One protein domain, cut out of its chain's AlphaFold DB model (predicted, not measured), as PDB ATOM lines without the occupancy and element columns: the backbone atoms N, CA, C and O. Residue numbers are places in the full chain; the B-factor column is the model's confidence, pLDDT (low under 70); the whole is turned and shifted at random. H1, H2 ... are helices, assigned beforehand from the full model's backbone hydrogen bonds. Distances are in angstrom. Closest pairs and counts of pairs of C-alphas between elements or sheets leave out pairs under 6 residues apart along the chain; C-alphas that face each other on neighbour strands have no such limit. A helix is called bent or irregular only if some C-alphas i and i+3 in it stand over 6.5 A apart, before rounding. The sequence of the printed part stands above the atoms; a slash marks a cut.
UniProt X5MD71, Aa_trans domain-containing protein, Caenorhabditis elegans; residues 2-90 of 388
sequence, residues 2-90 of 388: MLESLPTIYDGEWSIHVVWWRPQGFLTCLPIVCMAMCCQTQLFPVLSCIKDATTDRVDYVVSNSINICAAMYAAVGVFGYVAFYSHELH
ATOM      1  N   MET A   2     -22.447 -29.621 -36.503       83.25
ATOM      2  CA  MET A   2     -23.249 -30.724 -35.947       83.25
ATOM      3  C   MET A   2     -24.510 -30.246 -35.213       83.25
ATOM      4  O   MET A   2     -25.595 -30.714 -35.522       83.25
ATOM      5  N   LEU A   3     -24.384 -29.262 -34.314       80.81
ATOM      6  CA  LEU A   3     -25.535 -28.708 -33.587       80.81
ATOM      7  C   LEU A   3     -26.576 -28.049 -34.507       80.81
ATOM      8  O   LEU A   3     -27.764 -28.248 -34.299       80.81
ATOM      9  N   GLU A   4     -26.133 -27.332 -35.542       80.38
ATOM     10  CA  GLU A   4     -27.030 -26.696 -36.524       80.38
ATOM     11  C   GLU A   4     -27.686 -27.714 -37.464       80.38
ATOM     12  O   GLU A   4     -28.798 -27.501 -37.923       80.38
ATOM     13  N   SER A   5     -27.032 -28.848 -37.737       80.06
ATOM     14  CA  SER A   5     -27.615 -29.903 -38.573       80.06
ATOM     15  C   SER A   5     -28.682 -30.733 -37.854       80.06
ATOM     16  O   SER A   5     -29.471 -31.390 -38.518       80.06
ATOM     17  N   LEU A   6     -28.722 -30.734 -36.514       81.19
ATOM     18  CA  LEU A   6     -29.679 -31.532 -35.735       81.19
ATOM     19  C   LEU A   6     -31.158 -31.225 -36.030       81.19
ATOM     20  O   LEU A   6     -31.881 -32.191 -36.270       81.19
ATOM     21  N   PRO A   7     -31.632 -29.959 -36.021       80.31
ATOM     22  CA  PRO A   7     -33.026 -29.657 -36.357       80.31
ATOM     23  C   PRO A   7     -33.369 -30.126 -37.775       80.31
ATOM     24  O   PRO A   7     -34.325 -30.865 -37.970       80.31
ATOM     25  N   THR A   8     -32.497 -29.831 -38.738       77.75
ATOM     26  CA  THR A   8     -32.650 -30.246 -40.134       77.75
ATOM     27  C   THR A   8     -32.705 -31.765 -40.309       77.75
ATOM     28  O   THR A   8     -33.486 -32.281 -41.106       77.75
ATOM     29  N   ILE A   9     -31.887 -32.507 -39.555       81.69
ATOM     30  CA  ILE A   9     -31.887 -33.975 -39.564       81.69
ATOM     31  C   ILE A   9     -33.173 -34.525 -38.945       81.69
ATOM     32  O   ILE A   9     -33.696 -35.526 -39.438       81.69
ATOM     33  N   TYR A  10     -33.670 -33.885 -37.886       82.88
ATOM     34  CA  TYR A  10     -34.896 -34.271 -37.194       82.88
ATOM     35  C   TYR A  10     -36.143 -34.066 -38.064       82.88
ATOM     36  O   TYR A  10     -37.022 -34.926 -38.067       82.88
ATOM     37  N   ASP A  11     -36.174 -32.992 -38.857       79.56
ATOM     38  CA  ASP A  11     -37.274 -32.697 -39.782       79.56
ATOM     39  C   ASP A  11     -37.317 -33.659 -40.986       79.56
ATOM     40  O   ASP A  11     -38.352 -33.816 -41.630       79.56
ATOM     41  N   GLY A  12     -36.218 -34.363 -41.288       73.00
ATOM     42  CA  GLY A  12     -36.181 -35.468 -42.256       73.00
ATOM     43  C   GLY A  12     -36.276 -35.077 -43.740       73.00
ATOM     44  O   GLY A  12     -35.955 -35.897 -44.602       73.00
ATOM     45  N   GLU A  13     -36.634 -33.832 -44.065       70.06
ATOM     46  CA  GLU A  13     -36.776 -33.349 -45.450       70.06
ATOM     47  C   GLU A  13     -35.435 -33.180 -46.191       70.06
ATOM     48  O   GLU A  13     -35.380 -33.180 -47.424       70.06
ATOM     49  N   TRP A  14     -34.321 -33.115 -45.456       74.06
ATOM     50  CA  TRP A  14     -32.977 -32.922 -46.012       74.06
ATOM     51  C   TRP A  14     -32.578 -33.997 -47.033       74.06
ATOM     52  O   TRP A  14     -31.905 -33.699 -48.020       74.06
ATOM     53  N   SER A  15     -33.023 -35.244 -46.847       71.12
ATOM     54  CA  SER A  15     -32.628 -36.370 -47.703       71.12
ATOM     55  C   SER A  15     -33.105 -36.234 -49.153       71.12
ATOM     56  O   SER A  15     -32.535 -36.884 -50.030       71.12
ATOM     57  N   ILE A  16     -34.154 -35.445 -49.407       69.56
ATOM     58  CA  ILE A  16     -34.756 -35.281 -50.740       69.56
ATOM     59  C   ILE A  16     -34.067 -34.146 -51.513       69.56
ATOM     60  O   ILE A  16     -33.955 -34.207 -52.736       69.56
ATOM     61  N   HIS A  17     -33.562 -33.134 -50.806       71.19
ATOM     62  CA  HIS A  17     -32.944 -31.947 -51.406       71.19
ATOM     63  C   HIS A  17     -31.416 -32.038 -51.543       71.19
ATOM     64  O   HIS A  17     -30.819 -31.314 -52.341       71.19
ATOM     65  N   VAL A  18     -30.774 -32.942 -50.799       75.62
ATOM     66  CA  VAL A  18     -29.332 -33.205 -50.882       75.62
ATOM     67  C   VAL A  18     -29.001 -33.890 -52.207       75.62
ATOM     68  O   VAL A  18     -29.426 -35.014 -52.482       75.62
ATOM     69  N   VAL A  19     -28.191 -33.225 -53.038       79.19
ATOM     70  CA  VAL A  19     -27.701 -33.821 -54.284       79.19
ATOM     71  C   VAL A  19     -26.418 -34.592 -54.010       79.19
ATOM     72  O   VAL A  19     -25.345 -34.017 -53.872       79.19
ATOM     73  N   TRP A  20     -26.536 -35.916 -53.978       77.94
ATOM     74  CA  TRP A  20     -25.439 -36.833 -53.654       77.94
ATOM     75  C   TRP A  20     -24.311 -36.868 -54.686       77.94
ATOM     76  O   TRP A  20     -23.177 -37.198 -54.349       77.94
ATOM     77  N   TRP A  21     -24.608 -36.549 -55.948       81.44
ATOM     78  CA  TRP A  21     -23.626 -36.613 -57.023       81.44
ATOM     79  C   TRP A  21     -23.745 -35.417 -57.962       81.44
ATOM     80  O   TRP A  21     -24.700 -35.306 -58.733       81.44
ATOM     81  N   ARG A  22     -22.742 -34.537 -57.927       80.94
ATOM     82  CA  ARG A  22     -22.533 -33.494 -58.934       80.94
ATOM     83  C   ARG A  22     -21.071 -33.529 -59.385       80.94
ATOM     84  O   ARG A  22     -20.193 -33.252 -58.575       80.94
ATOM     85  N   PRO A  23     -20.782 -33.854 -60.657       79.94
ATOM     86  CA  PRO A  23     -19.409 -33.843 -61.167       79.94
ATOM     87  C   PRO A  23     -18.889 -32.418 -61.428       79.94
ATOM     88  O   PRO A  23     -17.688 -32.209 -61.598       79.94
ATOM     89  N   GLN A  24     -19.788 -31.430 -61.474       77.75
ATOM     90  CA  GLN A  24     -19.455 -30.015 -61.625       77.75
ATOM     91  C   GLN A  24     -18.620 -29.552 -60.422       77.75
ATOM     92  O   GLN A  24     -19.015 -29.767 -59.282       77.75
ATOM     93  N   GLY A  25     -17.455 -28.948 -60.674       80.81
ATOM     94  CA  GLY A  25     -16.547 -28.483 -59.614       80.81
ATOM     95  C   GLY A  25     -15.627 -29.557 -59.022       80.81
ATOM     96  O   GLY A  25     -14.796 -29.252 -58.176       80.81
ATOM     97  N   PHE A  26     -15.669 -30.810 -59.492       87.12
ATOM     98  CA  PHE A  26     -14.764 -31.847 -58.974       87.12
ATOM     99  C   PHE A  26     -13.281 -31.446 -59.079       87.12
ATOM    100  O   PHE A  26     -12.516 -31.620 -58.133       87.12
ATOM    101  N   LEU A  27     -12.884 -30.850 -60.208       86.75
ATOM    102  CA  LEU A  27     -11.510 -30.397 -60.446       86.75
ATOM    103  C   LEU A  27     -11.114 -29.148 -59.640       86.75
ATOM    104  O   LEU A  27      -9.923 -28.885 -59.513       86.75
ATOM    105  N   THR A  28     -12.066 -28.391 -59.087       86.00
ATOM    106  CA  THR A  28     -11.772 -27.267 -58.181       86.00
ATOM    107  C   THR A  28     -11.690 -27.733 -56.727       86.00
ATOM    108  O   THR A  28     -10.838 -27.255 -55.983       86.00
ATOM    109  N   CYS A  29     -12.479 -28.738 -56.331       88.38
ATOM    110  CA  CYS A  29     -12.441 -29.308 -54.980       88.38
ATOM    111  C   CYS A  29     -11.268 -30.276 -54.756       88.38
ATOM    112  O   CYS A  29     -10.687 -30.303 -53.672       88.38
ATOM    113  N   LEU A  30     -10.904 -31.073 -55.767       89.44
ATOM    114  CA  LEU A  30      -9.820 -32.055 -55.680       89.44
ATOM    115  C   LEU A  30      -8.496 -31.477 -55.139       89.44
ATOM    116  O   LEU A  30      -7.968 -32.057 -54.191       89.44
ATOM    117  N   PRO A  31      -7.960 -30.345 -55.639       89.88
ATOM    118  CA  PRO A  31      -6.731 -29.765 -55.093       89.88
ATOM    119  C   PRO A  31      -6.870 -29.301 -53.638       89.88
ATOM    120  O   PRO A  31      -5.911 -29.430 -52.880       89.88
ATOM    121  N   ILE A  32      -8.044 -28.807 -53.226       90.62
ATOM    122  CA  ILE A  32      -8.308 -28.379 -51.842       90.62
ATOM    123  C   ILE A  32      -8.250 -29.590 -50.909       90.62
ATOM    124  O   ILE A  32      -7.578 -29.552 -49.879       90.62
ATOM    125  N   VAL A  33      -8.891 -30.695 -51.297       90.69
ATOM    126  CA  VAL A  33      -8.840 -31.954 -50.541       90.69
ATOM    127  C   VAL A  33      -7.414 -32.496 -50.501       90.69
ATOM    128  O   VAL A  33      -6.927 -32.852 -49.431       90.69
ATOM    129  N   CYS A  34      -6.708 -32.512 -51.637       88.38
ATOM    130  CA  CYS A  34      -5.308 -32.921 -51.671       88.38
ATOM    131  C   CYS A  34      -4.460 -32.080 -50.706       88.38
ATOM    132  O   CYS A  34      -3.686 -32.647 -49.938       88.38
ATOM    133  N   MET A  35      -4.638 -30.755 -50.694       87.88
ATOM    134  CA  MET A  35      -3.938 -29.844 -49.785       87.88
ATOM    135  C   MET A  35      -4.263 -30.109 -48.317       87.88
ATOM    136  O   MET A  35      -3.349 -30.162 -47.500       87.88
ATOM    137  N   ALA A  36      -5.537 -30.306 -47.978       90.50
ATOM    138  CA  ALA A  36      -5.964 -30.583 -46.608       90.50
ATOM    139  C   ALA A  36      -5.347 -31.883 -46.065       90.50
ATOM    140  O   ALA A  36      -5.033 -31.986 -44.880       90.50
ATOM    141  N   MET A  37      -5.113 -32.860 -46.943       88.69
ATOM    142  CA  MET A  37      -4.467 -34.128 -46.601       88.69
ATOM    143  C   MET A  37      -2.925 -34.067 -46.662       88.69
ATOM    144  O   MET A  37      -2.256 -35.053 -46.339       88.69
ATOM    145  N   CYS A  38      -2.328 -32.936 -47.062       86.38
ATOM    146  CA  CYS A  38      -0.876 -32.779 -47.126       86.38
ATOM    147  C   CYS A  38      -0.260 -32.578 -45.737       86.38
ATOM    148  O   CYS A  38      -0.360 -31.511 -45.139       86.38
ATOM    149  N   CYS A  39       0.461 -33.590 -45.259       86.25
ATOM    150  CA  CYS A  39       1.259 -33.541 -44.027       86.25
ATOM    151  C   CYS A  39       2.751 -33.849 -44.263       86.25
ATOM    152  O   CYS A  39       3.529 -34.031 -43.325       86.25
ATOM    153  N   GLN A  40       3.175 -33.923 -45.528       86.75
ATOM    154  CA  GLN A  40       4.491 -34.432 -45.915       86.75
ATOM    155  C   GLN A  40       5.631 -33.541 -45.405       86.75
ATOM    156  O   GLN A  40       6.711 -34.036 -45.090       86.75
ATOM    157  N   THR A  41       5.404 -32.229 -45.288       84.38
ATOM    158  CA  THR A  41       6.429 -31.279 -44.824       84.38
ATOM    159  C   THR A  41       6.708 -31.403 -43.323       84.38
ATOM    160  O   THR A  41       7.809 -31.078 -42.880       84.38
ATOM    161  N   GLN A  42       5.765 -31.942 -42.545       86.88
ATOM    162  CA  GLN A  42       5.914 -32.198 -41.109       86.88
ATOM    163  C   GLN A  42       6.464 -33.596 -40.799       86.88
ATOM    164  O   GLN A  42       6.775 -33.883 -39.643       86.88
ATOM    165  N   LEU A  43       6.636 -34.456 -41.807       87.69
ATOM    166  CA  LEU A  43       7.046 -35.844 -41.601       87.69
ATOM    167  C   LEU A  43       8.415 -35.950 -40.902       87.69
ATOM    168  O   LEU A  43       8.554 -36.706 -39.945       87.69
ATOM    169  N   PHE A  44       9.414 -35.160 -41.310       86.00
ATOM    170  CA  PHE A  44      10.770 -35.231 -40.737       86.00
ATOM    171  C   PHE A  44      10.847 -34.866 -39.240       86.00
ATOM    172  O   PHE A  44      11.459 -35.624 -38.478       86.00
ATOM    173  N   PRO A  45      10.222 -33.763 -38.772       85.38
ATOM    174  CA  PRO A  45      10.080 -33.510 -37.340       85.38
ATOM    175  C   PRO A  45       9.391 -34.655 -36.593       85.38
ATOM    176  O   PRO A  45       9.871 -35.069 -35.542       85.38
ATOM    177  N   VAL A  46       8.308 -35.209 -37.150       87.56
ATOM    178  CA  VAL A  46       7.546 -36.295 -36.513       87.56
ATOM    179  C   VAL A  46       8.382 -37.571 -36.385       87.56
ATOM    180  O   VAL A  46       8.373 -38.191 -35.325       87.56
ATOM    181  N   LEU A  47       9.172 -37.930 -37.404       88.25
ATOM    182  CA  LEU A  47      10.099 -39.070 -37.337       88.25
ATOM    183  C   LEU A  47      11.080 -38.947 -36.171       88.25
ATOM    184  O   LEU A  47      11.401 -39.945 -35.532       88.25
ATOM    185  N   SER A  48      11.531 -37.726 -35.879       87.56
ATOM    186  CA  SER A  48      12.482 -37.463 -34.795       87.56
ATOM    187  C   SER A  48      11.854 -37.634 -33.405       87.56
ATOM    188  O   SER A  48      12.570 -37.797 -32.420       87.56
ATOM    189  N   CYS A  49      10.521 -37.622 -33.313       88.50
ATOM    190  CA  CYS A  49       9.777 -37.854 -32.077       88.50
ATOM    191  C   CYS A  49       9.423 -39.335 -31.850       88.50
ATOM    192  O   CYS A  49       9.084 -39.714 -30.729       88.50
ATOM    193  N   ILE A  50       9.481 -40.177 -32.887       88.62
ATOM    194  CA  ILE A  50       9.130 -41.599 -32.796       88.62
ATOM    195  C   ILE A  50      10.338 -42.389 -32.283       88.62
ATOM    196  O   ILE A  50      11.399 -42.429 -32.906       88.62
ATOM    197  N   LYS A  51      10.162 -43.071 -31.149       82.56
ATOM    198  CA  LYS A  51      11.170 -43.983 -30.599       82.56
ATOM    199  C   LYS A  51      11.277 -45.229 -31.483       82.56
ATOM    200  O   LYS A  51      10.274 -45.900 -31.718       82.56
ATOM    201  N   ASP A  52      12.488 -45.531 -31.947       83.12
ATOM    202  CA  ASP A  52      12.783 -46.615 -32.894       83.12
ATOM    203  C   ASP A  52      11.947 -46.505 -34.185       83.12
ATOM    204  O   ASP A  52      11.041 -47.307 -34.443       83.12
ATOM    205  N   ALA A  53      12.246 -45.475 -34.985       82.31
ATOM    206  CA  ALA A  53      11.573 -45.149 -36.243       82.31
ATOM    207  C   ALA A  53      11.857 -46.179 -37.360       82.31
ATOM    208  O   ALA A  53      12.576 -45.916 -38.321       82.31
ATOM    209  N   THR A  54      11.283 -47.375 -37.237       89.06
ATOM    210  CA  THR A  54      11.192 -48.359 -38.328       89.06
ATOM    211  C   THR A  54      10.111 -47.943 -39.326       89.06
ATOM    212  O   THR A  54       9.065 -47.446 -38.899       89.06
ATOM    213  N   THR A  55      10.305 -48.217 -40.619       87.00
ATOM    214  CA  THR A  55       9.369 -47.841 -41.696       87.00
ATOM    215  C   THR A  55       7.925 -48.267 -41.414       87.00
ATOM    216  O   THR A  55       7.029 -47.440 -41.530       87.00
ATOM    217  N   ASP A  56       7.704 -49.493 -40.931       87.94
ATOM    218  CA  ASP A  56       6.354 -50.017 -40.661       87.94
ATOM    219  C   ASP A  56       5.635 -49.268 -39.528       87.94
ATOM    220  O   ASP A  56       4.429 -49.032 -39.579       87.94
ATOM    221  N   ARG A  57       6.376 -48.853 -38.492       88.56
ATOM    222  CA  ARG A  57       5.815 -48.077 -37.372       88.56
ATOM    223  C   ARG A  57       5.458 -46.663 -37.801       88.56
ATOM    224  O   ARG A  57       4.412 -46.156 -37.407       88.56
ATOM    225  N   VAL A  58       6.328 -46.033 -38.587       90.44
ATOM    226  CA  VAL A  58       6.076 -44.699 -39.137       90.44
ATOM    227  C   VAL A  58       4.845 -44.740 -40.041       90.44
ATOM    228  O   VAL A  58       3.953 -43.914 -39.865       90.44
ATOM    229  N   ASP A  59       4.756 -45.726 -40.935       89.38
ATOM    230  CA  ASP A  59       3.611 -45.902 -41.832       89.38
ATOM    231  C   ASP A  59       2.306 -46.131 -41.055       89.38
ATOM    232  O   ASP A  59       1.315 -45.444 -41.292       89.38
ATOM    233  N   TYR A  60       2.325 -46.990 -40.032       90.75
ATOM    234  CA  TYR A  60       1.167 -47.211 -39.164       90.75
ATOM    235  C   TYR A  60       0.696 -45.928 -38.457       90.75
ATOM    236  O   TYR A  60      -0.503 -45.647 -38.408       90.75
ATOM    237  N   VAL A  61       1.620 -45.137 -37.900       91.81
ATOM    238  CA  VAL A  61       1.285 -43.887 -37.194       91.81
ATOM    239  C   VAL A  61       0.739 -42.841 -38.167       91.81
ATOM    240  O   VAL A  61      -0.290 -42.219 -37.888       91.81
ATOM    241  N   VAL A  62       1.392 -42.663 -39.317       90.75
ATOM    242  CA  VAL A  62       0.985 -41.687 -40.335       90.75
ATOM    243  C   VAL A  62      -0.366 -42.072 -40.934       90.75
ATOM    244  O   VAL A  62      -1.270 -41.241 -40.963       90.75
ATOM    245  N   SER A  63      -0.548 -43.336 -41.322       91.12
ATOM    246  CA  SER A  63      -1.795 -43.844 -41.906       91.12
ATOM    247  C   SER A  63      -2.986 -43.670 -40.959       91.12
ATOM    248  O   SER A  63      -4.011 -43.111 -41.346       91.12
ATOM    249  N   ASN A  64      -2.839 -44.032 -39.678       93.56
ATOM    250  CA  ASN A  64      -3.896 -43.801 -38.688       93.56
ATOM    251  C   ASN A  64      -4.201 -42.313 -38.480       93.56
ATOM    252  O   ASN A  64      -5.368 -41.938 -38.381       93.56
ATOM    253  N   SER A  65      -3.177 -41.457 -38.449       93.19
ATOM    254  CA  SER A  65      -3.367 -40.009 -38.282       93.19
ATOM    255  C   SER A  65      -4.135 -39.403 -39.460       93.19
ATOM    256  O   SER A  65      -5.076 -38.633 -39.262       93.19
ATOM    257  N   ILE A  66      -3.779 -39.802 -40.682       92.69
ATOM    258  CA  ILE A  66      -4.450 -39.397 -41.922       92.69
ATOM    259  C   ILE A  66      -5.901 -39.893 -41.938       92.69
ATOM    260  O   ILE A  66      -6.794 -39.112 -42.257       92.69
ATOM    261  N   ASN A  67      -6.165 -41.141 -41.539       94.12
ATOM    262  CA  ASN A  67      -7.522 -41.695 -41.492       94.12
ATOM    263  C   ASN A  67      -8.426 -40.961 -40.491       94.12
ATOM    264  O   ASN A  67      -9.575 -40.659 -40.811       94.12
ATOM    265  N   ILE A  68      -7.913 -40.627 -39.302       95.50
ATOM    266  CA  ILE A  68      -8.661 -39.840 -38.306       95.50
ATOM    267  C   ILE A  68      -8.950 -38.432 -38.845       95.50
ATOM    268  O   ILE A  68     -10.071 -37.940 -38.712       95.50
ATOM    269  N   CYS A  69      -7.964 -37.799 -39.487       94.50
ATOM    270  CA  CYS A  69      -8.128 -36.487 -40.111       94.50
ATOM    271  C   CYS A  69      -9.199 -36.515 -41.216       94.50
ATOM    272  O   CYS A  69     -10.136 -35.717 -41.197       94.50
ATOM    273  N   ALA A  70      -9.124 -37.500 -42.116       93.88
ATOM    274  CA  ALA A  70     -10.098 -37.707 -43.183       93.88
ATOM    275  C   ALA A  70     -11.513 -37.933 -42.633       93.88
ATOM    276  O   ALA A  70     -12.465 -37.346 -43.140       93.88
ATOM    277  N   ALA A  71     -11.657 -38.735 -41.573       95.19
ATOM    278  CA  ALA A  71     -12.946 -38.972 -40.930       95.19
ATOM    279  C   ALA A  71     -13.533 -37.688 -40.325       95.19
ATOM    280  O   ALA A  71     -14.727 -37.434 -40.470       95.19
ATOM    281  N   MET A  72     -12.704 -36.849 -39.692       94.88
ATOM    282  CA  MET A  72     -13.157 -35.557 -39.174       94.88
ATOM    283  C   MET A  72     -13.566 -34.596 -40.292       94.88
ATOM    284  O   MET A  72     -14.627 -33.981 -40.193       94.88
ATOM    285  N   TYR A  73     -12.787 -34.494 -41.371       93.75
ATOM    286  CA  TYR A  73     -13.163 -33.673 -42.525       93.75
ATOM    287  C   TYR A  73     -14.441 -34.170 -43.198       93.75
ATOM    288  O   TYR A  73     -15.312 -33.359 -43.504       93.75
ATOM    289  N   ALA A  74     -14.601 -35.485 -43.357       92.50
ATOM    290  CA  ALA A  74     -15.823 -36.074 -43.891       92.50
ATOM    291  C   ALA A  74     -17.031 -35.768 -42.993       92.50
ATOM    292  O   ALA A  74     -18.064 -35.334 -43.493       92.50
ATOM    293  N   ALA A  75     -16.898 -35.918 -41.671       92.12
ATOM    294  CA  ALA A  75     -17.965 -35.592 -40.731       92.12
ATOM    295  C   ALA A  75     -18.358 -34.109 -40.819       92.12
ATOM    296  O   ALA A  75     -19.531 -33.791 -41.004       92.12
ATOM    297  N   VAL A  76     -17.387 -33.195 -40.741       90.94
ATOM    298  CA  VAL A  76     -17.646 -31.748 -40.828       90.94
ATOM    299  C   VAL A  76     -18.260 -31.371 -42.178       90.94
ATOM    300  O   VAL A  76     -19.200 -30.580 -42.200       90.94
ATOM    301  N   GLY A  77     -17.781 -31.959 -43.277       89.75
ATOM    302  CA  GLY A  77     -18.310 -31.731 -44.621       89.75
ATOM    303  C   GLY A  77     -19.752 -32.211 -44.780       89.75
ATOM    304  O   GLY A  77     -20.595 -31.452 -45.248       89.75
ATOM    305  N   VAL A  78     -20.064 -33.428 -44.324       88.12
ATOM    306  CA  VAL A  78     -21.424 -33.989 -44.391       88.12
ATOM    307  C   VAL A  78     -22.391 -33.183 -43.527       88.12
ATOM    308  O   VAL A  78     -23.423 -32.742 -44.024       88.12
ATOM    309  N   PHE A  79     -22.059 -32.924 -42.257       88.44
ATOM    310  CA  PHE A  79     -22.938 -32.141 -41.380       88.44
ATOM    311  C   PHE A  79     -23.074 -30.686 -41.838       88.44
ATOM    312  O   PHE A  79     -24.140 -30.101 -41.682       88.44
ATOM    313  N   GLY A  80     -22.022 -30.095 -42.410       87.62
ATOM    314  CA  GLY A  80     -22.084 -28.760 -43.005       87.62
ATOM    315  C   GLY A  80     -23.000 -28.712 -44.228       87.62
ATOM    316  O   GLY A  80     -23.825 -27.810 -44.330       87.62
ATOM    317  N   TYR A  81     -22.910 -29.710 -45.111       86.50
ATOM    318  CA  TYR A  81     -23.763 -29.801 -46.296       86.50
ATOM    319  C   TYR A  81     -25.237 -30.007 -45.930       86.50
ATOM    320  O   TYR A  81     -26.108 -29.344 -46.484       86.50
ATOM    321  N   VAL A  82     -25.517 -30.870 -44.945       85.44
ATOM    322  CA  VAL A  82     -26.884 -31.104 -44.452       85.44
ATOM    323  C   VAL A  82     -27.445 -29.876 -43.731       85.44
ATOM    324  O   VAL A  82     -28.617 -29.571 -43.907       85.44
ATOM    325  N   ALA A  83     -26.642 -29.145 -42.952       84.00
ATOM    326  CA  ALA A  83     -27.120 -27.963 -42.225       84.00
ATOM    327  C   ALA A  83     -27.594 -26.830 -43.150       84.00
ATOM    328  O   ALA A  83     -28.520 -26.106 -42.802       84.00
ATOM    329  N   PHE A  84     -26.972 -26.677 -44.322       82.19
ATOM    330  CA  PHE A  84     -27.183 -25.529 -45.208       82.19
ATOM    331  C   PHE A  84     -27.703 -25.920 -46.597       82.19
ATOM    332  O   PHE A  84     -27.493 -25.185 -47.558       82.19
ATOM    333  N   TYR A  85     -28.404 -27.051 -46.717       79.44
ATOM    334  CA  TYR A  85     -28.917 -27.550 -48.001       79.44
ATOM    335  C   TYR A  85     -29.852 -26.563 -48.732       79.44
ATOM    336  O   TYR A  85     -30.010 -26.655 -49.947       79.44
ATOM    337  N   SER A  86     -30.476 -25.636 -47.999       72.06
ATOM    338  CA  SER A  86     -31.406 -24.621 -48.508       72.06
ATOM    339  C   SER A  86     -30.729 -23.342 -49.018       72.06
ATOM    340  O   SER A  86     -31.401 -22.512 -49.629       72.06
ATOM    341  N   HIS A  87     -29.428 -23.155 -48.773       73.44
ATOM    342  CA  HIS A  87     -28.699 -21.927 -49.098       73.44
ATOM    343  C   HIS A  87     -27.547 -22.180 -50.076       73.44
ATOM    344  O   HIS A  87     -26.941 -23.250 -50.098       73.44
ATOM    345  N   GLU A  88     -27.210 -21.165 -50.872       73.31
ATOM    346  CA  GLU A  88     -26.044 -21.208 -51.753       73.31
ATOM    347  C   GLU A  88     -24.749 -21.129 -50.926       73.31
ATOM    348  O   GLU A  88     -24.417 -20.104 -50.322       73.31
ATOM    349  N   LEU A  89     -24.031 -22.252 -50.862       75.25
ATOM    350  CA  LEU A  89     -22.802 -22.391 -50.090       75.25
ATOM    351  C   LEU A  89     -21.646 -21.651 -50.763       75.25
ATOM    352  O   LEU A  89     -21.256 -21.974 -51.881       75.25
ATOM    353  N   HIS A  90     -21.067 -20.701 -50.036       74.88
ATOM    354  CA  HIS A  90     -19.805 -20.068 -50.401       74.88
ATOM    355  C   HIS A  90     -18.624 -20.848 -49.810       74.88
ATOM    356  O   HIS A  90     -18.768 -21.547 -48.803       74.88
TER     357      HIS A  90
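What this domain is: This is residues 2 to 90 of the 388 residues of the protein "Aa_trans domain-containing protein" of Caenorhabditis elegans (UniProt X5MD71). One long, nearly straight helix, H5, makes the length of this domain, and the rest of the chain forms a loose, open arch from one end of it to the other. H1 packs on the last turns of H5 with the short H2 close by, residues 20 to 32 stick out from that end, and H3 and H4 slope back toward the first end of H5, where a tight turn leads into it. The printed part has 89 residues with five named helices, H1 to H5 in order along the chain, and no named strand; the class is all helix. The whole is only just loose, close to extended, with a radius of gyration of the C-alphas of 18.0 A, and it is elongated, spanning 53 by 29 by 19 A.

Where its parts are: H5, residues 55 to 83, is the longest helix and measures 41.6 A, from C-alpha 55 at (9.369, -47.841, -41.696) to C-alpha 83 at (-27.120, -27.963, -42.225). H1, residues 2 to 11, begins with C-alpha 2 at (-23.249, -30.724, -35.947) and is 14.7 A long; it is only just irregular, with C-alphas 4 and 7 at 6.7 A. H2, residues 14 to 17, is 5.5 A long. H3, residues 26 to 36, measures 15.2 A; it is neither bent nor irregular, but only just: C-alphas 28 and 31 are 6.4 A apart. H4, residues 40 to 49, also measures 15.2 A and is irregular, with C-alphas 41 and 44 at 7.2 A.

How they stand to each other: H5 touches H1 with residues 76 to 83 alone; their closest C-alphas, those of Ser 5 and Ala 83, are 4.2 A apart. The two run the same way at a steep tilt of 50 degrees. H2 and H5 are close but not clearly touching, the closest C-alphas being those of Trp 14 and Val 82, 6.5 A apart. H4 and H5 are also close but not clearly touching, with the C-alphas of Leu 47 and Val 58 closest at 7.1 A; they run opposite ways at a steep tilt of 51 degrees. H3 and H5 are near each other, with 5 pairs of C-alphas within 10 A. H3 and H4 are apart, as are H2 and H3. Every O i to N i+4 pair is within hydrogen-bond range in H5, against 4 of 6 in H1, 5 of 7 in H3 and 4 of 6 in H4; H2 is too short for such a pair.

The domain as a whole: The two C-alphas farthest apart, those of Glu 13 and Asp 52, are 52.8 A from each other. Residues 20 to 32, of which 26 to 32 belong to H3, stand free. The printed part has no cut. The links H1 to H2, H3 to H4 and H4 to H5 are tight, H2 to H3 is short with 8 residues, and no link is long. The mean pLDDT of the printed part is 85.0, and Ile 16 is the one printed residue under 70.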